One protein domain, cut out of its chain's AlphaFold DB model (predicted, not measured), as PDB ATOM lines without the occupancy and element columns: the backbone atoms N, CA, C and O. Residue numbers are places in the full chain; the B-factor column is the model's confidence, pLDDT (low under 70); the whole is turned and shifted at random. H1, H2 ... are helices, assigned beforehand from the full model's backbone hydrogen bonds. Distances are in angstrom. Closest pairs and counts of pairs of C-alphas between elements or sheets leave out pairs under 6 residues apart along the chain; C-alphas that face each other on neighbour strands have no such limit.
ATOM      1  N   ASN A   7      74.598 104.354  79.606       83.31
ATOM      2  CA  ASN A   7      74.250 105.667  80.176       83.31
ATOM      3  C   ASN A   7      75.416 106.329  80.929       83.31
ATOM      4  O   ASN A   7      75.547 107.549  80.920       83.31
ATOM      5  N   LYS A   8      76.306 105.535  81.538       85.06
ATOM      6  CA  LYS A   8      77.497 106.058  82.210       85.06
ATOM      7  C   LYS A   8      78.552 106.530  81.212       85.06
ATOM      8  O   LYS A   8      79.213 107.526  81.469       85.06
ATOM      9  N   CYS A   9      78.689 105.863  80.068       87.00
ATOM     10  CA  CYS A   9      79.550 106.323  78.975       87.00
ATOM     11  C   CYS A   9      79.035 107.639  78.366       87.00
ATOM     12  O   CYS A   9      79.833 108.499  77.996       87.00
ATOM     13  N   LEU A  10      77.709 107.793  78.278       86.81
ATOM     14  CA  LEU A  10      77.060 108.967  77.690       86.81
ATOM     15  C   LEU A  10      77.223 110.236  78.538       86.81
ATOM     16  O   LEU A  10      77.371 111.309  77.961       86.81
ATOM     17  N   ALA A  11      77.234 110.112  79.869       85.50
ATOM     18  CA  ALA A  11      77.326 111.248  80.790       85.50
ATOM     19  C   ALA A  11      78.570 112.120  80.547       85.50
ATOM     20  O   ALA A  11      79.614 111.617  80.115       85.50
ATOM     21  N   SER A  12      78.470 113.422  80.852       85.81
ATOM     22  CA  SER A  12      79.615 114.346  80.791       85.81
ATOM     23  C   SER A  12      80.779 113.838  81.647       85.81
ATOM     24  O   SER A  12      80.584 113.111  82.628       85.81
ATOM     25  N   LYS A  13      81.995 114.265  81.302       87.38
ATOM     26  CA  LYS A  13      83.181 114.027  82.128       87.38
ATOM     27  C   LYS A  13      82.995 114.612  83.526       87.38
ATOM     28  O   LYS A  13      83.360 113.940  84.478       87.38
ATOM     29  N   ASP A  14      82.316 115.745  83.672       83.50
ATOM     30  CA  ASP A  14      82.033 116.353  84.986       83.50
ATOM     31  C   ASP A  14      81.167 115.449  85.878       83.50
ATOM     32  O   ASP A  14      81.305 115.443  87.093       83.50
ATOM     33  N   HIS A  15      80.349 114.593  85.260       84.62
ATOM     34  CA  HIS A  15      79.453 113.646  85.930       84.62
ATOM     35  C   HIS A  15      79.988 112.197  85.905       84.62
ATOM     36  O   HIS A  15      79.244 111.213  86.044       84.62
ATOM     37  N   GLY A  16      81.296 112.032  85.687       84.94
ATOM     38  CA  GLY A  16      81.993 110.745  85.751       84.94
ATOM     39  C   GLY A  16      81.796 109.840  84.535       84.94
ATOM     40  O   GLY A  16      82.029 108.631  84.634       84.94
ATOM     41  N   GLY A  17      81.315 110.378  83.412       88.38
ATOM     42  CA  GLY A  17      81.205 109.665  82.140       88.38
ATOM     43  C   GLY A  17      82.325 109.993  81.155       88.38
ATOM     44  O   GLY A  17      83.367 110.529  81.535       88.38
ATOM     45  N   LEU A  18      82.136 109.640  79.880       88.19
ATOM     46  CA  LEU A  18      83.120 109.893  78.815       88.19
ATOM     47  C   LEU A  18      82.780 111.123  77.959       88.19
ATOM     48  O   LEU A  18      83.629 111.585  77.199       88.19
ATOM     49  N   GLY A  19      81.565 111.662  78.082       84.75
ATOM     50  CA  GLY A  19      81.087 112.798  77.295       84.75
ATOM     51  C   GLY A  19      80.765 112.459  75.839       84.75
ATOM     52  O   GLY A  19      80.653 113.364  75.020       84.75
ATOM     53  N   ILE A  20      80.599 111.174  75.503       85.31
ATOM     54  CA  ILE A  20      80.206 110.736  74.149       85.31
ATOM     55  C   ILE A  20      78.830 111.331  73.803       85.31
ATOM     56  O   ILE A  20      78.616 111.858  72.709       85.31
ATOM     57  N   GLY A  21      77.937 111.312  74.801       79.88
ATOM     58  CA  GLY A  21      76.517 111.648  74.755       79.88
ATOM     59  C   GLY A  21      75.721 110.968  73.648       79.88
ATOM     60  O   GLY A  21      76.219 110.166  72.858       79.88
ATOM     61  N   SER A  22      74.413 111.182  73.698       81.88
ATOM     62  CA  SER A  22      73.460 110.321  73.005       81.88
ATOM     63  C   SER A  22      73.195 110.789  71.575       81.88
ATOM     64  O   SER A  22      72.789 111.931  71.361       81.88
ATOM     65  N   ILE A  23      73.357 109.888  70.595       81.88
ATOM     66  CA  ILE A  23      72.986 110.141  69.189       81.88
ATOM     67  C   ILE A  23      71.495 110.473  69.066       81.88
ATOM     68  O   ILE A  23      71.102 111.336  68.293       81.88
ATOM     69  N   LEU A  24      70.665 109.837  69.897       79.00
ATOM     70  CA  LEU A  24      69.236 110.108  69.960       79.00
ATOM     71  C   LEU A  24      68.986 111.539  70.444       79.00
ATOM     72  O   LEU A  24      68.180 112.243  69.851       79.00
ATOM     73  N   VAL A  25      69.718 111.994  71.463       79.62
ATOM     74  CA  VAL A  25      69.616 113.368  71.983       79.62
ATOM     75  C   VAL A  25      70.127 114.389  70.966       79.62
ATOM     76  O   VAL A  25      69.514 115.440  70.795       79.62
ATOM     77  N   LEU A  26      71.202 114.069  70.242       83.19
ATOM     78  CA  LEU A  26      71.707 114.896  69.147       83.19
ATOM     79  C   LEU A  26      70.670 115.028  68.023       83.19
ATOM     80  O   LEU A  26      70.361 116.144  67.614       83.19
ATOM     81  N   ASN A  27      70.094 113.911  67.572       83.81
ATOM     82  CA  ASN A  27      69.063 113.900  66.536       83.81
ATOM     83  C   ASN A  27      67.830 114.699  66.968       83.81
ATOM     84  O   ASN A  27      67.278 115.442  66.166       83.81
ATOM     85  N   ILE A  28      67.428 114.609  68.239       77.12
ATOM     86  CA  ILE A  28      66.341 115.431  68.788       77.12
ATOM     87  C   ILE A  28      66.704 116.910  68.729       77.12
ATOM     88  O   ILE A  28      65.927 117.701  68.210       77.12
ATOM     89  N   GLY A  29      67.880 117.297  69.225       81.69
ATOM     90  CA  GLY A  29      68.303 118.694  69.180       81.69
ATOM     91  C   GLY A  29      68.380 119.235  67.748       81.69
ATOM     92  O   GLY A  29      68.005 120.380  67.515       81.69
ATOM     93  N   LEU A  30      68.789 118.413  66.777       83.38
ATOM     94  CA  LEU A  30      68.782 118.767  65.354       83.38
ATOM     95  C   LEU A  30      67.366 118.891  64.782       83.38
ATOM     96  O   LEU A  30      67.093 119.860  64.083       83.38
ATOM     97  N   LEU A  31      66.451 117.975  65.117       76.62
ATOM     98  CA  LEU A  31      65.036 118.104  64.756       76.62
ATOM     99  C   LEU A  31      64.451 119.402  65.318       76.62
ATOM    100  O   LEU A  31      63.804 120.142  64.588       76.62
ATOM    101  N   PHE A  32      64.740 119.734  66.577       73.19
ATOM    102  CA  PHE A  32      64.323 121.002  67.176       73.19
ATOM    103  C   PHE A  32      64.973 122.222  66.521       73.19
ATOM    104  O   PHE A  32      64.315 123.246  66.374       73.19
ATOM    105  N   LYS A  33      66.225 122.117  66.067       78.81
ATOM    106  CA  LYS A  33      66.865 123.177  65.281       78.81
ATOM    107  C   LYS A  33      66.125 123.416  63.968       78.81
ATOM    108  O   LYS A  33      65.923 124.561  63.588       78.81
ATOM    109  N   LEU A  34      65.705 122.345  63.293       71.31
ATOM    110  CA  LEU A  34      64.906 122.455  62.073       71.31
ATOM    111  C   LEU A  34      63.555 123.127  62.354       71.31
ATOM    112  O   LEU A  34      63.150 123.979  61.576       71.31
ATOM    113  N   ILE A  35      62.908 122.835  63.487       68.06
ATOM    114  CA  ILE A  35      61.686 123.549  63.914       68.06
ATOM    115  C   ILE A  35      61.959 125.036  64.093       68.06
ATOM    116  O   ILE A  35      61.235 125.859  63.544       68.06
ATOM    117  N   TRP A  36      63.005 125.361  64.857       68.00
ATOM    118  CA  TRP A  36      63.400 126.735  65.143       68.00
ATOM    119  C   TRP A  36      63.655 127.537  63.863       68.00
ATOM    120  O   TRP A  36      63.373 128.728  63.819       68.00
ATOM    121  N   SER A  37      64.178 126.885  62.823       68.25
ATOM    122  CA  SER A  37      64.508 127.528  61.551       68.25
ATOM    123  C   SER A  37      63.377 127.552  60.519       68.25
ATOM    124  O   SER A  37      63.439 128.394  59.632       68.25
ATOM    125  N   PHE A  38      62.386 126.655  60.577       59.97
ATOM    126  CA  PHE A  38      61.434 126.469  59.467       59.97
ATOM    127  C   PHE A  38      59.951 126.671  59.804       59.97
ATOM    128  O   PHE A  38      59.120 126.383  58.947       59.97
ATOM    129  N   SER A  39      59.598 127.142  61.005       55.34
ATOM    130  CA  SER A  39      58.229 127.508  61.446       55.34
ATOM    131  C   SER A  39      57.088 126.521  61.105       55.34
ATOM    132  O   SER A  39      55.907 126.825  61.250       55.34
ATOM    133  N   THR A  40      57.397 125.296  60.684       54.34
ATOM    134  CA  THR A  40      56.429 124.290  60.244       54.34
ATOM    135  C   THR A  40      56.042 123.440  61.444       54.34
ATOM    136  O   THR A  40      56.548 122.348  61.697       54.34
ATOM    137  N   TRP A  41      55.123 123.995  62.228       59.06
ATOM    138  CA  TRP A  41      54.747 123.499  63.550       59.06
ATOM    139  C   TRP A  41      54.031 122.129  63.519       59.06
ATOM    140  O   TRP A  41      54.157 121.322  64.437       59.06
ATOM    141  N   GLY A  42      53.326 121.799  62.428       53.66
ATOM    142  CA  GLY A  42      52.391 120.664  62.371       53.66
ATOM    143  C   GLY A  42      53.005 119.258  62.437       53.66
ATOM    144  O   GLY A  42      52.646 118.473  63.311       53.66
ATOM    145  N   ALA A  43      53.905 118.910  61.513       52.44
ATOM    146  CA  ALA A  43      54.443 117.546  61.417       52.44
ATOM    147  C   ALA A  43      55.427 117.212  62.553       52.44
ATOM    148  O   ALA A  43      55.593 116.051  62.941       52.44
ATOM    149  N   ILE A  44      56.078 118.238  63.106       55.47
ATOM    150  CA  ILE A  44      57.171 118.053  64.056       55.47
ATOM    151  C   ILE A  44      56.650 117.949  65.498       55.47
ATOM    152  O   ILE A  44      57.189 117.173  66.290       55.47
ATOM    153  N   LEU A  45      55.523 118.591  65.820       57.66
ATOM    154  CA  LEU A  45      54.820 118.397  67.093       57.66
ATOM    155  C   LEU A  45      54.438 116.942  67.365       57.66
ATOM    156  O   LEU A  45      54.580 116.472  68.495       57.66
ATOM    157  N   SER A  46      54.005 116.207  66.339       56.88
ATOM    158  CA  SER A  46      53.707 114.772  66.426       56.88
ATOM    159  C   SER A  46      54.918 113.987  66.938       56.88
ATOM    160  O   SER A  46      54.794 113.108  67.793       56.88
ATOM    161  N   SER A  47      56.108 114.359  66.458       56.16
ATOM    162  CA  SER A  47      57.381 113.745  66.847       56.16
ATOM    163  C   SER A  47      57.785 114.116  68.275       56.16
ATOM    164  O   SER A  47      58.347 113.290  68.993       56.16
ATOM    165  N   ILE A  48      57.454 115.330  68.721       61.31
ATOM    166  CA  ILE A  48      57.767 115.816  70.070       61.31
ATOM    167  C   ILE A  48      56.808 115.266  71.128       61.31
ATOM    168  O   ILE A  48      57.239 114.940  72.235       61.31
ATOM    169  N   ASN A  49      55.527 115.089  70.803       59.81
ATOM    170  CA  ASN A  49      54.549 114.504  71.724       59.81
ATOM    171  C   ASN A  49      54.939 113.084  72.171       59.81
ATOM    172  O   ASN A  49      54.635 112.686  73.296       59.81
ATOM    173  N   ARG A  50      55.714 112.348  71.363       60.28
ATOM    174  CA  ARG A  50      56.310 111.065  71.766       60.28
ATOM    175  C   ARG A  50      57.314 111.201  72.924       60.28
ATOM    176  O   ARG A  50      57.505 110.252  73.678       60.28
ATOM    177  N   PHE A  51      57.940 112.367  73.099       59.28
ATOM    178  CA  PHE A  51      58.886 112.653  74.188       59.28
ATOM    179  C   PHE A  51      58.234 113.243  75.434       59.28
ATOM    180  O   PHE A  51      58.751 113.033  76.532       59.28
ATOM    181  N   LYS A  52      57.054 113.859  75.299       60.84
ATOM    182  CA  LYS A  52      56.206 114.222  76.444       60.84
ATOM    183  C   LYS A  52      55.928 113.006  77.343       60.84
ATOM    184  O   LYS A  52      55.944 113.129  78.562       60.84
ATOM    185  N   GLN A  53      55.813 111.813  76.749       57.47
ATOM    186  CA  GLN A  53      55.665 110.535  77.464       57.47
ATOM    187  C   GLN A  53      56.890 110.132  78.306       57.47
ATOM    188  O   GLN A  53      56.765 109.316  79.211       57.47
ATOM    189  N   LYS A  54      58.074 110.697  78.036       61.09
ATOM    190  CA  LYS A  54      59.311 110.460  78.802       61.09
ATOM    191  C   LYS A  54      59.593 111.552  79.844       61.09
ATOM    192  O   LYS A  54      60.703 111.617  80.359       61.09
ATOM    193  N   GLY A  55      58.615 112.417  80.130       63.28
ATOM    194  CA  GLY A  55      58.722 113.473  81.144       63.28
ATOM    195  C   GLY A  55      59.480 114.727  80.700       63.28
ATOM    196  O   GLY A  55      59.649 115.642  81.500       63.28
ATOM    197  N   ILE A  56      59.911 114.811  79.435       69.56
ATOM    198  CA  ILE A  56      60.661 115.962  78.915       69.56
ATOM    199  C   ILE A  56      59.761 116.757  77.971       69.56
ATOM    200  O   ILE A  56      59.573 116.399  76.806       69.56
ATOM    201  N   ASN A  57      59.209 117.863  78.470       73.38
ATOM    202  CA  ASN A  57      58.457 118.822  77.664       73.38
ATOM    203  C   ASN A  57      59.399 119.890  77.107       73.38
ATOM    204  O   ASN A  57      59.508 120.971  77.661       73.38
ATOM    205  N   LEU A  58      60.080 119.618  75.992       70.81
ATOM    206  CA  LEU A  58      60.930 120.647  75.378       70.81
ATOM    207  C   LEU A  58      60.123 121.865  74.888       70.81
ATOM    208  O   LEU A  58      60.624 122.983  74.898       70.81
ATOM    209  N   LEU A  59      58.866 121.647  74.485       69.56
ATOM    210  CA  LEU A  59      57.979 122.698  73.975       69.56
ATOM    211  C   LEU A  59      57.628 123.753  75.019       69.56
ATOM    212  O   LEU A  59      57.355 124.879  74.634       69.56
ATOM    213  N   SER A  60      57.662 123.432  76.318       73.06
ATOM    214  CA  SER A  60      57.391 124.441  77.352       73.06
ATOM    215  C   SER A  60      58.453 125.537  77.393       73.06
ATOM    216  O   SER A  60      58.222 126.587  77.976       73.06
ATOM    217  N   TYR A  61      59.615 125.297  76.782       75.12
ATOM    218  CA  TYR A  61      60.692 126.273  76.678       75.12
ATOM    219  C   TYR A  61      60.657 127.061  75.362       75.12
ATOM    220  O   TYR A  61      61.474 127.963  75.188       75.12
ATOM    221  N   CYS A  62      59.732 126.740  74.450       74.19
ATOM    222  CA  CYS A  62      59.507 127.466  73.204       74.19
ATOM    223  C   CYS A  62      58.217 128.277  73.322       74.19
ATOM    224  O   CYS A  62      57.131 127.706  73.379       74.19
ATOM    225  N   SER A 154      70.047 131.993  76.547       62.72
ATOM    226  CA  SER A 154      70.268 133.070  75.565       62.72
ATOM    227  C   SER A 154      69.123 133.309  74.561       62.72
ATOM    228  O   SER A 154      68.154 132.564  74.497       62.72
ATOM    229  N   SER A 155      69.239 134.371  73.759       64.62
ATOM    230  CA  SER A 155      68.238 134.780  72.760       64.62
ATOM    231  C   SER A 155      68.063 133.804  71.587       64.62
ATOM    232  O   SER A 155      67.143 133.987  70.791       64.62
ATOM    233  N   SER A 156      68.919 132.782  71.446       72.56
ATOM    234  CA  SER A 156      68.869 131.837  70.325       72.56
ATOM    235  C   SER A 156      68.911 130.373  70.763       72.56
ATOM    236  O   SER A 156      69.567 129.987  71.733       72.56
ATOM    237  N   PHE A 157      68.200 129.534  70.011       77.62
ATOM    238  CA  PHE A 157      68.193 128.092  70.205       77.62
ATOM    239  C   PHE A 157      69.578 127.472  69.970       77.62
ATOM    240  O   PHE A 157      70.248 127.744  68.973       77.62
ATOM    241  N   SER A 158      69.966 126.533  70.838       83.19
ATOM    242  CA  SER A 158      71.180 125.733  70.661       83.19
ATOM    243  C   SER A 158      70.937 124.253  70.930       83.19
ATOM    244  O   SER A 158      70.420 123.867  71.981       83.19
ATOM    245  N   VAL A 159      71.426 123.403  70.026       82.31
ATOM    246  CA  VAL A 159      71.438 121.936  70.182       82.31
ATOM    247  C   VAL A 159      72.147 121.522  71.477       82.31
ATOM    248  O   VAL A 159      71.736 120.564  72.128       82.31
ATOM    249  N   ALA A 160      73.177 122.269  71.893       82.44
ATOM    250  CA  ALA A 160      73.892 122.008  73.140       82.44
ATOM    251  C   ALA A 160      72.996 122.212  74.374       82.44
ATOM    252  O   ALA A 160      73.063 121.418  75.309       82.44
ATOM    253  N   SER A 161      72.118 123.223  74.356       81.94
ATOM    254  CA  SER A 161      71.184 123.486  75.459       81.94
ATOM    255  C   SER A 161      70.135 122.383  75.612       81.94
ATOM    256  O   SER A 161      69.905 121.902  76.719       81.94
ATOM    257  N   VAL A 162      69.582 121.904  74.492       81.75
ATOM    258  CA  VAL A 162      68.672 120.749  74.458       81.75
ATOM    259  C   VAL A 162      69.355 119.500  74.997       81.75
ATOM    260  O   VAL A 162      68.785 118.771  75.806       81.75
ATOM    261  N   ARG A 163      70.598 119.262  74.568       82.50
ATOM    262  CA  ARG A 163      71.374 118.107  75.011       82.50
ATOM    263  C   ARG A 163      71.652 118.149  76.505       82.50
ATOM    264  O   ARG A 163      71.415 117.150  77.167       82.50
ATOM    265  N   SER A 164      72.079 119.296  77.027       80.38
ATOM    266  CA  SER A 164      72.319 119.475  78.460       80.38
ATOM    267  C   SER A 164      71.058 119.198  79.285       80.38
ATOM    268  O   SER A 164      71.119 118.446  80.253       80.38
ATOM    269  N   LEU A 165      69.902 119.720  78.852       80.56
ATOM    270  CA  LEU A 165      68.620 119.486  79.521       80.56
ATOM    271  C   LEU A 165      68.223 118.001  79.521       80.56
ATOM    272  O   LEU A 165      67.779 117.466  80.534       80.56
ATOM    273  N   ILE A 166      68.358 117.313  78.385       79.75
ATOM    274  CA  ILE A 166      67.973 115.900  78.310       79.75
ATOM    275  C   ILE A 166      68.961 115.035  79.098       79.75
ATOM    276  O   ILE A 166      68.545 114.135  79.829       79.75
ATOM    277  N   ASP A 167      70.258 115.310  78.985       79.81
ATOM    278  CA  ASP A 167      71.299 114.563  79.685       79.81
ATOM    279  C   ASP A 167      71.163 114.733  81.210       79.81
ATOM    280  O   ASP A 167      71.273 113.739  81.929       79.81
ATOM    281  N   SER A 168      70.838 115.932  81.713       77.00
ATOM    282  CA  SER A 168      70.615 116.167  83.152       77.00
ATOM    283  C   SER A 168      69.383 115.441  83.699       77.00
ATOM    284  O   SER A 168      69.374 115.039  84.859       77.00
ATOM    285  N   THR A 169      68.366 115.224  82.861       76.06
ATOM    286  CA  THR A 169      67.126 114.543  83.264       76.06
ATOM    287  C   THR A 169      67.231 113.016  83.148       76.06
ATOM    288  O   THR A 169      66.548 112.286  83.860       76.06
ATOM    289  N   THR A 170      68.061 112.501  82.231       76.00
ATOM    290  CA  THR A 170      68.071 111.070  81.858       76.00
ATOM    291  C   THR A 170      69.301 110.295  82.315       76.00
ATOM    292  O   THR A 170      69.260 109.060  82.366       76.00
ATOM    293  N   LEU A 171      70.410 110.972  82.621       78.62
ATOM    294  CA  LEU A 171      71.667 110.321  82.969       78.62
ATOM    295  C   LEU A 171      71.927 110.400  84.472       78.62
ATOM    296  O   LEU A 171      71.803 111.444  85.102       78.62
ATOM    297  N   ASN A 172      72.360 109.276  85.044       69.94
ATOM    298  CA  ASN A 172      72.762 109.221  86.444       69.94
ATOM    299  C   ASN A 172      74.049 110.022  86.648       69.94
ATOM    300  O   ASN A 172      75.132 109.606  86.212       69.94
ATOM    301  N   VAL A 173      73.921 111.143  87.348       70.25
ATOM    302  CA  VAL A 173      75.042 111.988  87.737       70.25
ATOM    303  C   VAL A 173      75.857 111.285  88.822       70.25
ATOM    304  O   VAL A 173      75.326 110.853  89.840       70.25
ATOM    305  N   SER A 174      77.163 111.139  88.595       74.50
ATOM    306  CA  SER A 174      78.102 110.830  89.677       74.50
ATOM    307  C   SER A 174      78.674 112.133  90.211       74.50
ATOM    308  O   SER A 174      79.046 112.971  89.391       74.50
ATOM    309  N   PRO A 175      78.827 112.274  91.537       73.00
ATOM    310  CA  PRO A 175      79.494 113.434  92.128       73.00
ATOM    311  C   PRO A 175      80.987 113.486  91.772       73.00
ATOM    312  O   PRO A 175      81.614 114.534  91.852       73.00
ATOM    313  N   ILE A 176      81.566 112.350  91.368       79.44
ATOM    314  CA  ILE A 176      82.966 112.251  90.957       79.44
ATOM    315  C   ILE A 176      83.051 112.345  89.434       79.44
ATOM    316  O   ILE A 176      82.523 111.472  88.730       79.44
ATOM    317  N   GLY A 177      83.748 113.376  88.957       82.88
ATOM    318  CA  GLY A 177      84.079 113.584  87.553       82.88
ATOM    319  C   GLY A 177      85.206 112.676  87.046       82.88
ATOM    320  O   GLY A 177      86.081 112.228  87.787       82.88
ATOM    321  N   THR A 178      85.207 112.411  85.744       85.38
ATOM    322  CA  THR A 178      86.267 111.701  85.035       85.38
ATOM    323  C   THR A 178      87.445 112.639  84.815       85.38
ATOM    324  O   THR A 178      87.370 113.580  84.022       85.38
ATOM    325  N   ARG A 179      88.577 112.341  85.452       86.50
ATOM    326  CA  ARG A 179      89.829 113.062  85.219       86.50
ATOM    327  C   ARG A 179      90.469 112.594  83.914       86.50
ATOM    328  O   ARG A 179      90.927 111.460  83.815       86.50
ATOM    329  N   TRP A 180      90.501 113.469  82.915       88.12
ATOM    330  CA  TRP A 180      91.101 113.180  81.612       88.12
ATOM    331  C   TRP A 180      92.468 113.850  81.487       88.12
ATOM    332  O   TRP A 180      92.563 115.072  81.590       88.12
ATOM    333  N   ILE A 181      93.525 113.074  81.239       90.06
ATOM    334  CA  ILE A 181      94.890 113.604  81.109       90.06
ATOM    335  C   ILE A 181      95.211 113.781  79.623       90.06
ATOM    336  O   ILE A 181      95.229 112.804  78.874       90.06
ATOM    337  N   ARG A 182      95.448 115.026  79.183       89.81
ATOM    338  CA  ARG A 182      95.684 115.363  77.761       89.81
ATOM    339  C   ARG A 182      96.988 114.781  77.206       89.81
ATOM    340  O   ARG A 182      97.040 114.457  76.029       89.81
ATOM    341  N   SER A 183      97.999 114.613  78.054       93.31
ATOM    342  CA  SER A 183      99.337 114.143  77.671       93.31
ATOM    343  C   SER A 183      99.437 112.630  77.447       93.31
ATOM    344  O   SER A 183     100.510 112.134  77.122       93.31
ATOM    345  N   ILE A 184      98.354 111.877  77.666       92.50
ATOM    346  CA  ILE A 184      98.357 110.411  77.632       92.50
ATOM    347  C   ILE A 184      97.400 109.917  76.528       92.50
ATOM    348  O   ILE A 184      96.317 110.490  76.361       92.50
ATOM    349  N   PRO A 185      97.730 108.826  75.803       94.81
ATOM    350  CA  PRO A 185      96.840 108.246  74.801       94.81
ATOM    351  C   PRO A 185      95.429 107.938  75.325       94.81
ATOM    352  O   PRO A 185      95.239 107.456  76.444       94.81
ATOM    353  N   ILE A 186      94.421 108.122  74.465       90.12
ATOM    354  CA  ILE A 186      92.994 107.907  74.784       90.12
ATOM    355  C   ILE A 186      92.733 106.516  75.380       90.12
ATOM    356  O   ILE A 186      91.974 106.391  76.339       90.12
ATOM    357  N   LYS A 187      93.386 105.469  74.857       91.94
ATOM    358  CA  LYS A 187      93.217 104.088  75.344       91.94
ATOM    359  C   LYS A 187      93.599 103.937  76.821       91.94
ATOM    360  O   LYS A 187      92.911 103.228  77.553       91.94
ATOM    361  N   VAL A 188      94.639 104.638  77.272       92.75
ATOM    362  CA  VAL A 188      95.086 104.616  78.673       92.75
ATOM    363  C   VAL A 188      94.110 105.393  79.560       92.75
ATOM    364  O   VAL A 188      93.751 104.911  80.628       92.75
ATOM    365  N   ASN A 189      93.594 106.538  79.097       92.69
ATOM    366  CA  ASN A 189      92.534 107.262  79.813       92.69
ATOM    367  C   ASN A 189      91.269 106.396  79.989       92.69
ATOM    368  O   ASN A 189      90.708 106.340  81.081       92.69
ATOM    369  N   ILE A 190      90.844 105.667  78.949       91.31
ATOM    370  CA  ILE A 190      89.706 104.733  79.035       91.31
ATOM    371  C   ILE A 190      90.009 103.593  80.016       91.31
ATOM    372  O   ILE A 190      89.130 103.201  80.787       91.31
ATOM    373  N   PHE A 191      91.236 103.066  80.013       91.56
ATOM    374  CA  PHE A 191      91.662 102.044  80.969       91.56
ATOM    375  C   PHE A 191      91.575 102.551  82.416       91.56
ATOM    376  O   PHE A 191      90.928 101.905  83.239       91.56
ATOM    377  N   LEU A 192      92.139 103.727  82.709       91.06
ATOM    378  CA  LEU A 192      92.089 104.351  84.036       91.06
ATOM    379  C   LEU A 192      90.652 104.661  84.468       91.06
ATOM    380  O   LEU A 192      90.272 104.383  85.600       91.06
ATOM    381  N   TRP A 193      89.811 105.161  83.565       91.06
ATOM    382  CA  TRP A 193      88.395 105.385  83.858       91.06
ATOM    383  C   TRP A 193      87.667 104.081  84.223       91.06
ATOM    384  O   TRP A 193      86.928 104.028  85.206       91.06
ATOM    385  N   ARG A 194      87.919 102.983  83.494       90.00
ATOM    386  CA  ARG A 194      87.368 101.658  83.836       90.00
ATOM    387  C   ARG A 194      87.920 101.104  85.146       90.00
ATOM    388  O   ARG A 194      87.180 100.417  85.854       90.00
ATOM    389  N   LEU A 195      89.187 101.382  85.450       89.31
ATOM    390  CA  LEU A 195      89.829 101.030  86.714       89.31
ATOM    391  C   LEU A 195      89.113 101.716  87.884       89.31
ATOM    392  O   LEU A 195      88.708 101.031  88.816       89.31
ATOM    393  N   MET A 196      88.849 103.024  87.786       86.94
ATOM    394  CA  MET A 196      88.141 103.797  88.821       86.94
ATOM    395  C   MET A 196      86.709 103.306  89.070       86.94
ATOM    396  O   MET A 196      86.201 103.389  90.182       86.94
ATOM    397  N   LEU A 197      86.055 102.741  88.052       85.25
ATOM    398  CA  LEU A 197      84.726 102.134  88.184       85.25
ATOM    399  C   LEU A 197      84.760 100.678  88.689       85.25
ATOM    400  O   LEU A 197      83.705 100.048  88.811       85.25
ATOM    401  N   ASN A 198      85.954 100.121  88.921       86.44
ATOM    402  CA  ASN A 198      86.188  98.703  89.178       86.44
ATOM    403  C   ASN A 198      85.507  97.800  88.122       86.44
ATOM    404  O   ASN A 198      84.791  96.849  88.438       86.44
ATOM    405  N   LYS A 199      85.672  98.150  86.836       85.50
ATOM    406  CA  LYS A 199      85.109  97.436  85.666       85.50
ATOM    407  C   LYS A 199      86.187  96.901  84.721       85.50
ATOM    408  O   LYS A 199      85.952  96.745  83.511       85.50
ATOM    409  N   LEU A 200      87.367  96.612  85.258       86.69
ATOM    410  CA  LEU A 200      88.376  95.823  84.558       86.69
ATOM    411  C   LEU A 200      88.055  94.324  84.659       86.69
ATOM    412  O   LEU A 200      87.493  93.889  85.667       86.69
ATOM    413  N   PRO A 201      88.409  93.526  83.635       81.69
ATOM    414  CA  PRO A 201      88.241  92.078  83.646       81.69
ATOM    415  C   PRO A 201      89.300  91.417  84.549       81.69
ATOM    416  O   PRO A 201      90.198  90.741  84.067       81.69
ATOM    417  N   SER A 202      89.220  91.652  85.859       81.81
ATOM    418  CA  SER A 202      90.017  90.947  86.868       81.81
ATOM    419  C   SER A 202      89.302  89.670  87.317       81.81
ATOM    420  O   SER A 202      88.074  89.593  87.235       81.81
ATOM    421  N   ARG A 203      90.054  88.694  87.845       78.94
ATOM    422  CA  ARG A 203      89.506  87.442  88.401       78.94
ATOM    423  C   ARG A 203      88.364  87.705  89.387       78.94
ATOM    424  O   ARG A 203      87.259  87.231  89.190       78.94
ATOM    425  N   VAL A 204      88.583  88.602  90.352       78.94
ATOM    426  CA  VAL A 204      87.582  89.001  91.362       78.94
ATOM    427  C   VAL A 204      86.281  89.531  90.738       78.94
ATOM    428  O   VAL A 204      85.188  89.274  91.241       78.94
ATOM    429  N   ASN A 205      86.375  90.277  89.634       75.44
ATOM    430  CA  ASN A 205      85.213  90.831  88.939       75.44
ATOM    431  C   ASN A 205      84.489  89.807  88.051       75.44
ATOM    432  O   ASN A 205      83.312  90.009  87.736       75.44
ATOM    433  N   LEU A 206      85.180  88.746  87.626       74.69
ATOM    434  CA  LEU A 206      84.588  87.602  86.935       74.69
ATOM    435  C   LEU A 206      83.878  86.685  87.937       74.69
ATOM    436  O   LEU A 206      82.698  86.407  87.743       74.69
ATOM    437  N   ASP A 207      84.527  86.364  89.060       75.06
ATOM    438  CA  ASP A 207      83.980  85.507  90.119       75.06
ATOM    439  C   ASP A 207      82.642  86.048  90.655       75.06
ATOM    440  O   ASP A 207      81.670  85.309  90.776       75.06
ATOM    441  N   ARG A 208      82.524  87.367  90.887       69.94
ATOM    442  CA  ARG A 208      81.267  88.015  91.334       69.94
ATOM    443  C   ARG A 208      80.066  87.817  90.392       69.94
ATOM    444  O   ARG A 208      78.951  88.138  90.794       69.94
TER     445      ARG A 208
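This is residues 7 to 62 and 154 to 208 of the 218 residues of the protein "RNA-directed DNA polymerase, eukaryota, Reverse transcriptase zinc-binding domain protein" of Artemisia annua (UniProt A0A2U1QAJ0). This is a loose, elongated string of helices: towards one end H2 and H5 pack at a steep angle, H3 folds back after H2, and short H4 is near H3; a long link leads to H6 and H7 at the other end. H1 and the loop after it lie between the two ends, and H7 sticks out. The printed part has 111 residues with seven named helices, H1 to H7 in chain order, and no named strand; its class is all helix. The radius of gyration of the C-alphas is 18.1 A, and the spans are 56 by 34 by 21 A.

H1, residues 7 to 10, touches no helix. H2, residues 23 to 38, and H3, residues 41 to 52, form a helical hairpin, opposite ways at a shallow tilt of 30 degrees. They only just touch, with 3 pairs of C-alphas within 8 A; the closest are those of Ile 35 and Trp 41, 6.9 A apart. H4, residues 58 to 61, is close to H3 but not clearly touching; the closest C-alphas, of Ile 48 and Leu 58, are 7.8 A apart. H5, residues 159 to 170, touches H2 at a steep tilt of 44 degrees, opposite ways; the closest C-alphas, of Gly 29 and Val 159, are 4.6 A apart. H6, residues 186 to 196, and H7, residues 203 to 208, touch no helix. Every O i to N i+4 pair is within hydrogen-bond range in H2, H5, H6 and H7, against 4 of 8 in H3; H1 and H4 are too short for such a pair.

H1 begins at C-alpha 7, (74.250, 105.667, 80.176). From first to last C-alpha, H2 measures 22.2 A, H3 16.0 A, H5 16.3 A and H6 15.4 A. H7 ends at C-alpha 208, (81.267, 88.015, 91.334).

The C-alphas of Ser 39 and Arg 203, the two farthest apart, are 57.5 A apart. Residues 63 to 153 are not printed; C-alphas 62 and 154 are 12.4 A apart across the cut. The links H1 to H2 and H5 to H6 are long. Residues 201 to 208 stand free, as do 182 to 187. Mean pLDDT of the printed part is 77.4, with 27 residues under 70, among them 35 to 56.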